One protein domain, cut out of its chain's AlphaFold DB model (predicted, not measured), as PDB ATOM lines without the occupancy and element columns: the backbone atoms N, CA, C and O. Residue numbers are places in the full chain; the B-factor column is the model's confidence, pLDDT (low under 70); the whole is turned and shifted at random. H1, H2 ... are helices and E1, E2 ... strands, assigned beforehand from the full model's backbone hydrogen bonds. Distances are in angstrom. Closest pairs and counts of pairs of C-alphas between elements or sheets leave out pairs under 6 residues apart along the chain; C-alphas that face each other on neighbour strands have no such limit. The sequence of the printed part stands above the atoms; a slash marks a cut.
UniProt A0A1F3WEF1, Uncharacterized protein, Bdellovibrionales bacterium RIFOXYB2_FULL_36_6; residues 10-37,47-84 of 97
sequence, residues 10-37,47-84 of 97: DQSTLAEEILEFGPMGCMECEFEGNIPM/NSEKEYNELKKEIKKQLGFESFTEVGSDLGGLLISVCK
ATOM      1  N   ASP A  10     191.980 205.957 196.252       90.75
ATOM      2  CA  ASP A  10     192.883 204.810 196.285       90.75
ATOM      3  C   ASP A  10     192.950 204.249 197.708       90.75
ATOM      4  O   ASP A  10     193.004 205.008 198.678       90.75
ATOM      5  N   GLN A  11     192.973 202.925 197.837       87.88
ATOM      6  CA  GLN A  11     193.087 202.255 199.130       87.88
ATOM      7  C   GLN A  11     194.341 202.692 199.892       87.88
ATOM      8  O   GLN A  11     194.285 202.835 201.107       87.88
ATOM      9  N   SER A  12     195.438 203.017 199.194       88.12
ATOM     10  CA  SER A  12     196.679 203.489 199.820       88.12
ATOM     11  C   SER A  12     196.548 204.840 200.536       88.12
ATOM     12  O   SER A  12     197.495 205.286 201.175       88.12
ATOM     13  N   THR A  13     195.426 205.543 200.357       87.69
ATOM     14  CA  THR A  13     195.143 206.829 201.013       87.69
ATOM     15  C   THR A  13     194.234 206.691 202.233       87.69
ATOM     16  O   THR A  13     194.020 207.673 202.943       87.69
ATOM     17  N   LEU A  14     193.691 205.494 202.467       87.62
ATOM     18  CA  LEU A  14     192.801 205.193 203.581       87.62
ATOM     19  C   LEU A  14     193.606 204.708 204.791       87.62
ATOM     20  O   LEU A  14     194.685 204.135 204.644       87.62
ATOM     21  N   ALA A  15     193.074 204.950 205.989       87.00
ATOM     22  CA  ALA A  15     193.630 204.388 207.217       87.00
ATOM     23  C   ALA A  15     193.519 202.854 207.203       87.00
ATOM     24  O   ALA A  15     192.559 202.316 206.651       87.00
ATOM     25  N   GLU A  16     194.470 202.155 207.830       85.38
ATOM     26  CA  GLU A  16     194.504 200.683 207.849       85.38
ATOM     27  C   GLU A  16     193.212 200.079 208.415       85.38
ATOM     28  O   GLU A  16     192.671 199.155 207.819       85.38
ATOM     29  N   GLU A  17     192.645 200.684 209.461       84.12
ATOM     30  CA  GLU A  17     191.380 200.271 210.094       84.12
ATOM     31  C   GLU A  17     190.199 200.201 209.104       84.12
ATOM     32  O   GLU A  17     189.301 199.378 209.249       84.12
ATOM     33  N   ILE A  18     190.193 201.038 208.059       84.06
ATOM     34  CA  ILE A  18     189.155 201.015 207.013       84.06
ATOM     35  C   ILE A  18     189.323 199.801 206.088       84.06
ATOM     36  O   ILE A  18     188.353 199.313 205.504       84.06
ATOM     37  N   LEU A  19     190.560 199.341 205.912       83.00
ATOM     38  CA  LEU A  19     190.917 198.258 205.000       83.00
ATOM     39  C   LEU A  19     190.751 196.873 205.639       83.00
ATOM     40  O   LEU A  19     190.738 195.882 204.910       83.00
ATOM     41  N   GLU A  20     190.605 196.793 206.966       79.56
ATOM     42  CA  GLU A  20     190.397 195.531 207.690       79.56
ATOM     43  C   GLU A  20     189.037 194.883 207.364       79.56
ATOM     44  O   GLU A  20     188.928 193.658 207.332       79.56
ATOM     45  N   PHE A  21     188.026 195.683 207.011       74.44
ATOM     46  CA  PHE A  21     186.658 195.225 206.725       74.44
ATOM     47  C   PHE A  21     186.434 194.950 205.230       74.44
ATOM     48  O   PHE A  21     185.687 195.640 204.528       74.44
ATOM     49  N   GLY A  22     187.145 193.943 204.720       78.00
ATOM     50  CA  GLY A  22     187.129 193.546 203.314       78.00
ATOM     51  C   GLY A  22     186.046 192.517 202.943       78.00
ATOM     52  O   GLY A  22     185.470 191.841 203.796       78.00
ATOM     53  N   PRO A  23     185.777 192.344 201.638       82.44
ATOM     54  CA  PRO A  23     184.878 191.307 201.154       82.44
ATOM     55  C   PRO A  23     185.554 189.931 201.246       82.44
ATOM     56  O   PRO A  23     186.634 189.724 200.694       82.44
ATOM     57  N   MET A  24     184.898 188.982 201.907       83.31
ATOM     58  CA  MET A  24     185.386 187.614 202.103       83.31
ATOM     59  C   MET A  24     184.887 186.640 201.035       83.31
ATOM     60  O   MET A  24     185.590 185.703 200.669       83.31
ATOM     61  N   GLY A  25     183.677 186.852 200.515       87.31
ATOM     62  CA  GLY A  25     183.117 185.961 199.508       87.31
ATOM     63  C   GLY A  25     181.799 186.448 198.929       87.31
ATOM     64  O   GLY A  25     181.115 187.291 199.500       87.31
ATOM     65  N   CYS A  26     181.424 185.924 197.766       92.00
ATOM     66  CA  CYS A  26     180.120 186.190 197.167       92.00
ATOM     67  C   CYS A  26     179.090 185.171 197.658       92.00
ATOM     68  O   CYS A  26     179.276 183.974 197.444       92.00
ATOM     69  N   MET A  27     177.981 185.644 198.226       91.19
ATOM     70  CA  MET A  27     176.921 184.781 198.759       91.19
ATOM     71  C   MET A  27     176.113 184.067 197.663       91.19
ATOM     72  O   MET A  27     175.534 183.020 197.918       91.19
ATOM     73  N   GLU A  28     176.106 184.596 196.435       93.25
ATOM     74  CA  GLU A  28     175.341 184.022 195.316       93.25
ATOM     75  C   GLU A  28     176.071 182.892 194.579       93.25
ATOM     76  O   GLU A  28     175.450 181.943 194.109       93.25
ATOM     77  N   CYS A  29     177.390 183.009 194.399       93.12
ATOM     78  CA  CYS A  29     178.168 182.045 193.604       93.12
ATOM     79  C   CYS A  29     179.327 181.401 194.367       93.12
ATOM     80  O   CYS A  29     180.188 180.780 193.732       93.12
ATOM     81  N   GLU A  30     179.359 181.607 195.688       91.56
ATOM     82  CA  GLU A  30     180.351 181.060 196.624       91.56
ATOM     83  C   GLU A  30     181.792 181.348 196.175       91.56
ATOM     84  O   GLU A  30     182.719 180.567 196.364       91.56
ATOM     85  N   PHE A  31     181.991 182.474 195.483       91.56
ATOM     86  CA  PHE A  31     183.317 182.888 195.055       91.56
ATOM     87  C   PHE A  31     184.057 183.499 196.242       91.56
ATOM     88  O   PHE A  31     183.716 184.600 196.660       91.56
ATOM     89  N   GLU A  32     185.081 182.800 196.723       87.06
ATOM     90  CA  GLU A  32     185.944 183.187 197.855       87.06
ATOM     91  C   GLU A  32     187.282 183.806 197.403       87.06
ATOM     92  O   GLU A  32     188.236 183.923 198.169       87.06
ATOM     93  N   GLY A  33     187.407 184.151 196.117       86.69
ATOM     94  CA  GLY A  33     188.595 184.838 195.612       86.69
ATOM     95  C   GLY A  33     188.572 186.338 195.914       86.69
ATOM     96  O   GLY A  33     187.632 186.867 196.499       86.69
ATOM     97  N   ASN A  34     189.593 187.057 195.439       89.12
ATOM     98  CA  ASN A  34     189.677 188.505 195.627       89.12
ATOM     99  C   ASN A  34     188.502 189.231 194.937       89.12
ATOM    100  O   ASN A  34     188.428 189.278 193.704       89.12
ATOM    101  N   ILE A  35     187.598 189.803 195.733       90.88
ATOM    102  CA  ILE A  35     186.519 190.675 195.270       90.88
ATOM    103  C   ILE A  35     186.993 192.128 195.435       90.88
ATOM    104  O   ILE A  35     187.196 192.584 196.556       90.88
ATOM    105  N   PRO A  36     187.175 192.889 194.344       89.56
ATOM    106  CA  PRO A  36     187.717 194.235 194.444       89.56
ATOM    107  C   PRO A  36     186.714 195.193 195.097       89.56
ATOM    108  O   PRO A  36     185.583 195.350 194.629       89.56
ATOM    109  N   MET A  37     187.166 195.889 196.140       90.81
ATOM    110  CA  MET A  37     186.426 196.977 196.774       90.81
ATOM    111  C   MET A  37     186.880 198.324 196.209       90.81
ATOM    112  O   MET A  37     188.077 198.610 196.124       90.81
ATOM    113  N   ASN A  47     172.794 215.436 204.454       86.88
ATOM    114  CA  ASN A  47     172.225 215.936 205.707       86.88
ATOM    115  C   ASN A  47     170.744 215.571 205.864       86.88
ATOM    116  O   ASN A  47     170.086 215.997 206.812       86.88
ATOM    117  N   SER A  48     170.188 214.809 204.920       91.50
ATOM    118  CA  SER A  48     168.784 214.413 204.940       91.50
ATOM    119  C   SER A  48     168.543 213.059 204.282       91.50
ATOM    120  O   SER A  48     169.211 212.670 203.324       91.50
ATOM    121  N   GLU A  49     167.495 212.372 204.734       92.94
ATOM    122  CA  GLU A  49     167.039 211.109 204.142       92.94
ATOM    123  C   GLU A  49     166.673 211.263 202.654       92.94
ATOM    124  O   GLU A  49     166.901 210.372 201.833       92.94
ATOM    125  N   LYS A  50     166.138 212.426 202.265       93.56
ATOM    126  CA  LYS A  50     165.837 212.725 200.861       93.56
ATOM    127  C   LYS A  50     167.105 212.737 200.007       93.56
ATOM    128  O   LYS A  50     167.114 212.142 198.933       93.56
ATOM    129  N   GLU A  51     168.160 213.400 200.475       92.50
ATOM    130  CA  GLU A  51     169.454 213.431 199.785       92.50
ATOM    131  C   GLU A  51     170.090 212.049 199.723       92.50
ATOM    132  O   GLU A  51     170.622 211.679 198.683       92.50
ATOM    133  N   TYR A  52     169.955 211.260 200.785       92.31
ATOM    134  CA  TYR A  52     170.428 209.882 200.814       92.31
ATOM    135  C   TYR A  52     169.745 209.002 199.755       92.31
ATOM    136  O   TYR A  52     170.388 208.265 199.005       92.31
ATOM    137  N   ASN A  53     168.425 209.133 199.616       93.31
ATOM    138  CA  ASN A  53     167.660 208.437 198.580       93.31
ATOM    139  C   ASN A  53     168.001 208.922 197.161       93.31
ATOM    140  O   ASN A  53     167.926 208.152 196.202       93.31
ATOM    141  N   GLU A  54     168.368 210.193 197.000       93.81
ATOM    142  CA  GLU A  54     168.887 210.719 195.735       93.81
ATOM    143  C   GLU A  54     170.300 210.191 195.442       93.81
ATOM    144  O   GLU A  54     170.575 209.828 194.298       93.81
ATOM    145  N   LEU A  55     171.161 210.062 196.455       94.12
ATOM    146  CA  LEU A  55     172.494 209.479 196.322       94.12
ATOM    147  C   LEU A  55     172.423 208.035 195.824       94.12
ATOM    148  O   LEU A  55     173.105 207.712 194.856       94.12
ATOM    149  N   LYS A  56     171.552 207.195 196.402       93.94
ATOM    150  CA  LYS A  56     171.318 205.815 195.929       93.94
ATOM    151  C   LYS A  56     171.025 205.762 194.428       93.94
ATOM    152  O   LYS A  56     171.604 204.962 193.696       93.94
ATOM    153  N   LYS A  57     170.160 206.661 193.949       94.50
ATOM    154  CA  LYS A  57     169.816 206.753 192.523       94.50
ATOM    155  C   LYS A  57     171.012 207.175 191.673       94.50
ATOM    156  O   LYS A  57     171.192 206.647 190.579       94.50
ATOM    157  N   GLU A  58     171.817 208.117 192.157       94.56
ATOM    158  CA  GLU A  58     172.998 208.595 191.436       94.56
ATOM    159  C   GLU A  58     174.151 207.581 191.449       94.56
ATOM    160  O   GLU A  58     174.807 207.436 190.423       94.56
ATOM    161  N   ILE A  59     174.346 206.803 192.519       94.12
ATOM    162  CA  ILE A  59     175.309 205.687 192.562       94.12
ATOM    163  C   ILE A  59     174.942 204.636 191.516       94.12
ATOM    164  O   ILE A  59     175.771 204.287 190.678       94.12
ATOM    165  N   LYS A  60     173.676 204.210 191.474       94.56
ATOM    166  CA  LYS A  60     173.194 203.287 190.441       94.56
ATOM    167  C   LYS A  60     173.422 203.826 189.035       94.56
ATOM    168  O   LYS A  60     173.903 203.116 188.160       94.56
ATOM    169  N   LYS A  61     173.090 205.096 188.817       93.94
ATOM    170  CA  LYS A  61     173.169 205.733 187.501       93.94
ATOM    171  C   LYS A  61     174.604 205.983 187.029       93.94
ATOM    172  O   LYS A  61     174.861 205.849 185.838       93.94
ATOM    173  N   GLN A  62     175.501 206.403 187.919       93.38
ATOM    174  CA  GLN A  62     176.858 206.831 187.560       93.38
ATOM    175  C   GLN A  62     177.905 205.736 187.766       93.38
ATOM    176  O   GLN A  62     178.839 205.640 186.974       93.38
ATOM    177  N   LEU A  63     177.760 204.925 188.815       93.56
ATOM    178  CA  LEU A  63     178.725 203.892 189.195       93.56
ATOM    179  C   LEU A  63     178.239 202.477 188.850       93.56
ATOM    180  O   LEU A  63     179.061 201.573 188.742       93.56
ATOM    181  N   GLY A  64     176.933 202.275 188.639       94.06
ATOM    182  CA  GLY A  64     176.375 200.972 188.262       94.06
ATOM    183  C   GLY A  64     176.218 199.990 189.428       94.06
ATOM    184  O   GLY A  64     176.276 198.779 189.198       94.06
ATOM    185  N   PHE A  65     176.044 200.505 190.651       94.12
ATOM    186  CA  PHE A  65     175.829 199.716 191.870       94.12
ATOM    187  C   PHE A  65     174.448 199.985 192.480       94.12
ATOM    188  O   PHE A  65     173.975 201.123 192.481       94.12
ATOM    189  N   GLU A  66     173.793 198.944 192.982       92.56
ATOM    190  CA  GLU A  66     172.507 199.032 193.684       92.56
ATOM    191  C   GLU A  66     172.699 199.284 195.185       92.56
ATOM    192  O   GLU A  66     171.859 199.936 195.813       92.56
ATOM    193  N   SER A  67     173.809 198.804 195.752       89.44
ATOM    194  CA  SER A  67     174.162 198.948 197.161       89.44
ATOM    195  C   SER A  67     175.530 199.611 197.356       89.44
ATOM    196  O   SER A  67     176.368 199.691 196.455       89.44
ATOM    197  N   PHE A  68     175.729 200.160 198.553       92.12
ATOM    198  CA  PHE A  68     176.997 200.710 199.021       92.12
ATOM    199  C   PHE A  68     177.035 200.668 200.550       92.12
ATOM    200  O   PHE A  68     175.982 200.642 201.192       92.12
ATOM    201  N   THR A  69     178.239 200.721 201.113       90.19
ATOM    202  CA  THR A  69     178.471 200.838 202.556       90.19
ATOM    203  C   THR A  69     179.068 202.203 202.861       90.19
ATOM    204  O   THR A  69     179.923 202.692 202.122       90.19
ATOM    205  N   GLU A  70     178.610 202.841 203.932       90.69
ATOM    206  CA  GLU A  70     179.211 204.075 204.439       90.69
ATOM    207  C   GLU A  70     180.413 203.740 205.310       90.69
ATOM    208  O   GLU A  70     180.351 202.862 206.168       90.69
ATOM    209  N   VAL A  71     181.505 204.457 205.085       88.12
ATOM    210  CA  VAL A  71     182.769 204.243 205.778       88.12
ATOM    211  C   VAL A  71     183.125 205.536 206.500       88.12
ATOM    212  O   VAL A  71     183.143 206.609 205.895       88.12
ATOM    213  N   GLY A  72     183.409 205.447 207.801       83.12
ATOM    214  CA  GLY A  72     183.899 206.594 208.567       83.12
ATOM    215  C   GLY A  72     185.209 207.117 207.974       83.12
ATOM    216  O   GLY A  72     186.108 206.337 207.668       83.12
ATOM    217  N   SER A  73     185.318 208.431 207.760       81.25
ATOM    218  CA  SER A  73     186.505 209.029 207.148       81.25
ATOM    219  C   SER A  73     186.673 210.502 207.504       81.25
ATOM    220  O   SER A  73     185.702 211.256 207.527       81.25
ATOM    221  N   ASP A  74     187.926 210.928 207.659       82.12
ATOM    222  CA  ASP A  74     188.303 212.326 207.900       82.12
ATOM    223  C   ASP A  74     188.577 213.115 206.601       82.12
ATOM    224  O   ASP A  74     189.056 214.249 206.629       82.12
ATOM    225  N   LEU A  75     188.262 212.550 205.429       82.69
ATOM    226  CA  LEU A  75     188.561 213.143 204.113       82.69
ATOM    227  C   LEU A  75     187.641 214.324 203.717       82.69
ATOM    228  O   LEU A  75     187.693 214.818 202.582       82.69
ATOM    229  N   GLY A  76     186.814 214.815 204.645       80.88
ATOM    230  CA  GLY A  76     185.942 215.978 204.456       80.88
ATOM    231  C   GLY A  76     184.862 215.747 203.397       80.88
ATOM    232  O   GLY A  76     184.829 216.456 202.384       80.88
ATOM    233  N   GLY A  77     184.032 214.728 203.615       86.00
ATOM    234  CA  GLY A  77     182.933 214.269 202.765       86.00
ATOM    235  C   GLY A  77     182.434 212.896 203.239       86.00
ATOM    236  O   GLY A  77     183.071 212.275 204.091       86.00
ATOM    237  N   LEU A  78     181.366 212.371 202.637       91.31
ATOM    238  CA  LEU A  78     180.932 210.991 202.878       91.31
ATOM    239  C   LEU A  78     181.808 210.019 202.076       91.31
ATOM    240  O   LEU A  78     181.811 210.066 200.845       91.31
ATOM    241  N   LEU A  79     182.538 209.126 202.747       93.19
ATOM    242  CA  LEU A  79     183.238 208.024 202.088       93.19
ATOM    243  C   LEU A  79     182.289 206.828 201.970       93.19
ATOM    244  O   LEU A  79     181.693 206.394 202.953       93.19
ATOM    245  N   ILE A  80     182.160 206.288 200.763       93.69
ATOM    246  CA  ILE A  80     181.410 205.057 200.512       93.69
ATOM    247  C   ILE A  80     182.323 203.989 199.923       93.69
ATOM    248  O   ILE A  80     183.261 204.308 199.185       93.69
ATOM    249  N   SER A  81     182.014 202.727 200.195       93.06
ATOM    250  CA  SER A  81     182.589 201.581 199.502       93.06
ATOM    251  C   SER A  81     181.521 200.845 198.693       93.06
ATOM    252  O   SER A  81     180.348 200.777 199.063       93.06
ATOM    253  N   VAL A  82     181.932 200.316 197.542       93.69
ATOM    254  CA  VAL A  82     181.107 199.479 196.667       93.69
ATOM    255  C   VAL A  82     181.919 198.280 196.203       93.69
ATOM    256  O   VAL A  82     183.125 198.378 195.948       93.69
ATOM    257  N   CYS A  83     181.257 197.139 196.065       92.81
ATOM    258  CA  CYS A  83     181.877 195.905 195.609       92.81
ATOM    259  C   CYS A  83     180.902 195.115 194.734       92.81
ATOM    260  O   CYS A  83     179.687 195.233 194.857       92.81
ATOM    261  N   LYS A  84     181.453 194.354 193.789       93.75
ATOM    262  CA  LYS A  84     180.693 193.488 192.888       93.75
ATOM    263  C   LYS A  84     181.523 192.250 192.618       93.75
ATOM    264  O   LYS A  84     182.709 192.356 192.298       93.75
TER     265      LYS A  84
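This is residues 10 to 37 and 47 to 84 of the 97 residues of an uncharacterized protein of Bdellovibrionales bacterium RIFOXYB2_FULL_36_6 (UniProt A0A1F3WEF1). A twisted-together pair of strands, the hairpin E2 and E3, makes the middle of a loose domain, with the short helix H1 to one side of it and the longer helix H2 to the opposite side. E1 and the loop that follows it lie beyond the last residues of E3, and residues 47 to 55, of which 49 to 55 belong to H2, stick out. The printed part has 66 residues, with two named helices and three named strands in the order H1, E1, H2, E2, E3; the sheet is E2 - E3, antiparallel, and the class is mixed, helices and strands, with under half of the residues in named elements. The radius of gyration of the C-alphas is 13.5 A, and the C-alphas span 36 by 28 by 17 A.

H1 is residues 16 to 19, beginning at C-alpha 16 at (194.504, 200.683, 207.849). E1 is residues 23 to 26. H2 is residues 49 to 63, 20.3 A long from first to last C-alpha. E2 is residues 69 to 71. E3, residues 78 to 83, is 16.8 A long and ends at C-alpha 83 at (181.877, 195.905, 195.609).

E2 and E3 are antiparallel neighbours, a hairpin, with 135 degrees between their directions. C-alphas 70 and 80 face each other at 4.6 A, and N 69 and O 81 are within hydrogen-bond range at 2.9 A, as are N 81 and O 69 at 2.8 A. The closest C-alphas of H1 and E2, those of Ile 18 and Val 71, are 7.3 A apart. The closest C-alphas of E1 and E3, those of Pro 23 and Cys 83, are 7.8 A apart. E1 pairs with no named strand. H2 and E3 are apart, and so are H1 and H2. In H2, 10 of 11 O i to N i+4 pairs are within hydrogen-bond range; H1 is too short for such a pair.

The two C-alphas farthest apart, those of Glu 30 and Asn 47, are 36.9 A apart. Residues 38 to 46 are not printed, and C-alphas 37 and 47 across this cut, in the link from E1 to H2, are 25.3 A apart. The links H1 to E1 and H2 to E2 are tight, and E2 to E3 is short. The mean pLDDT of the printed part is 89.4, and no printed residue is under 70.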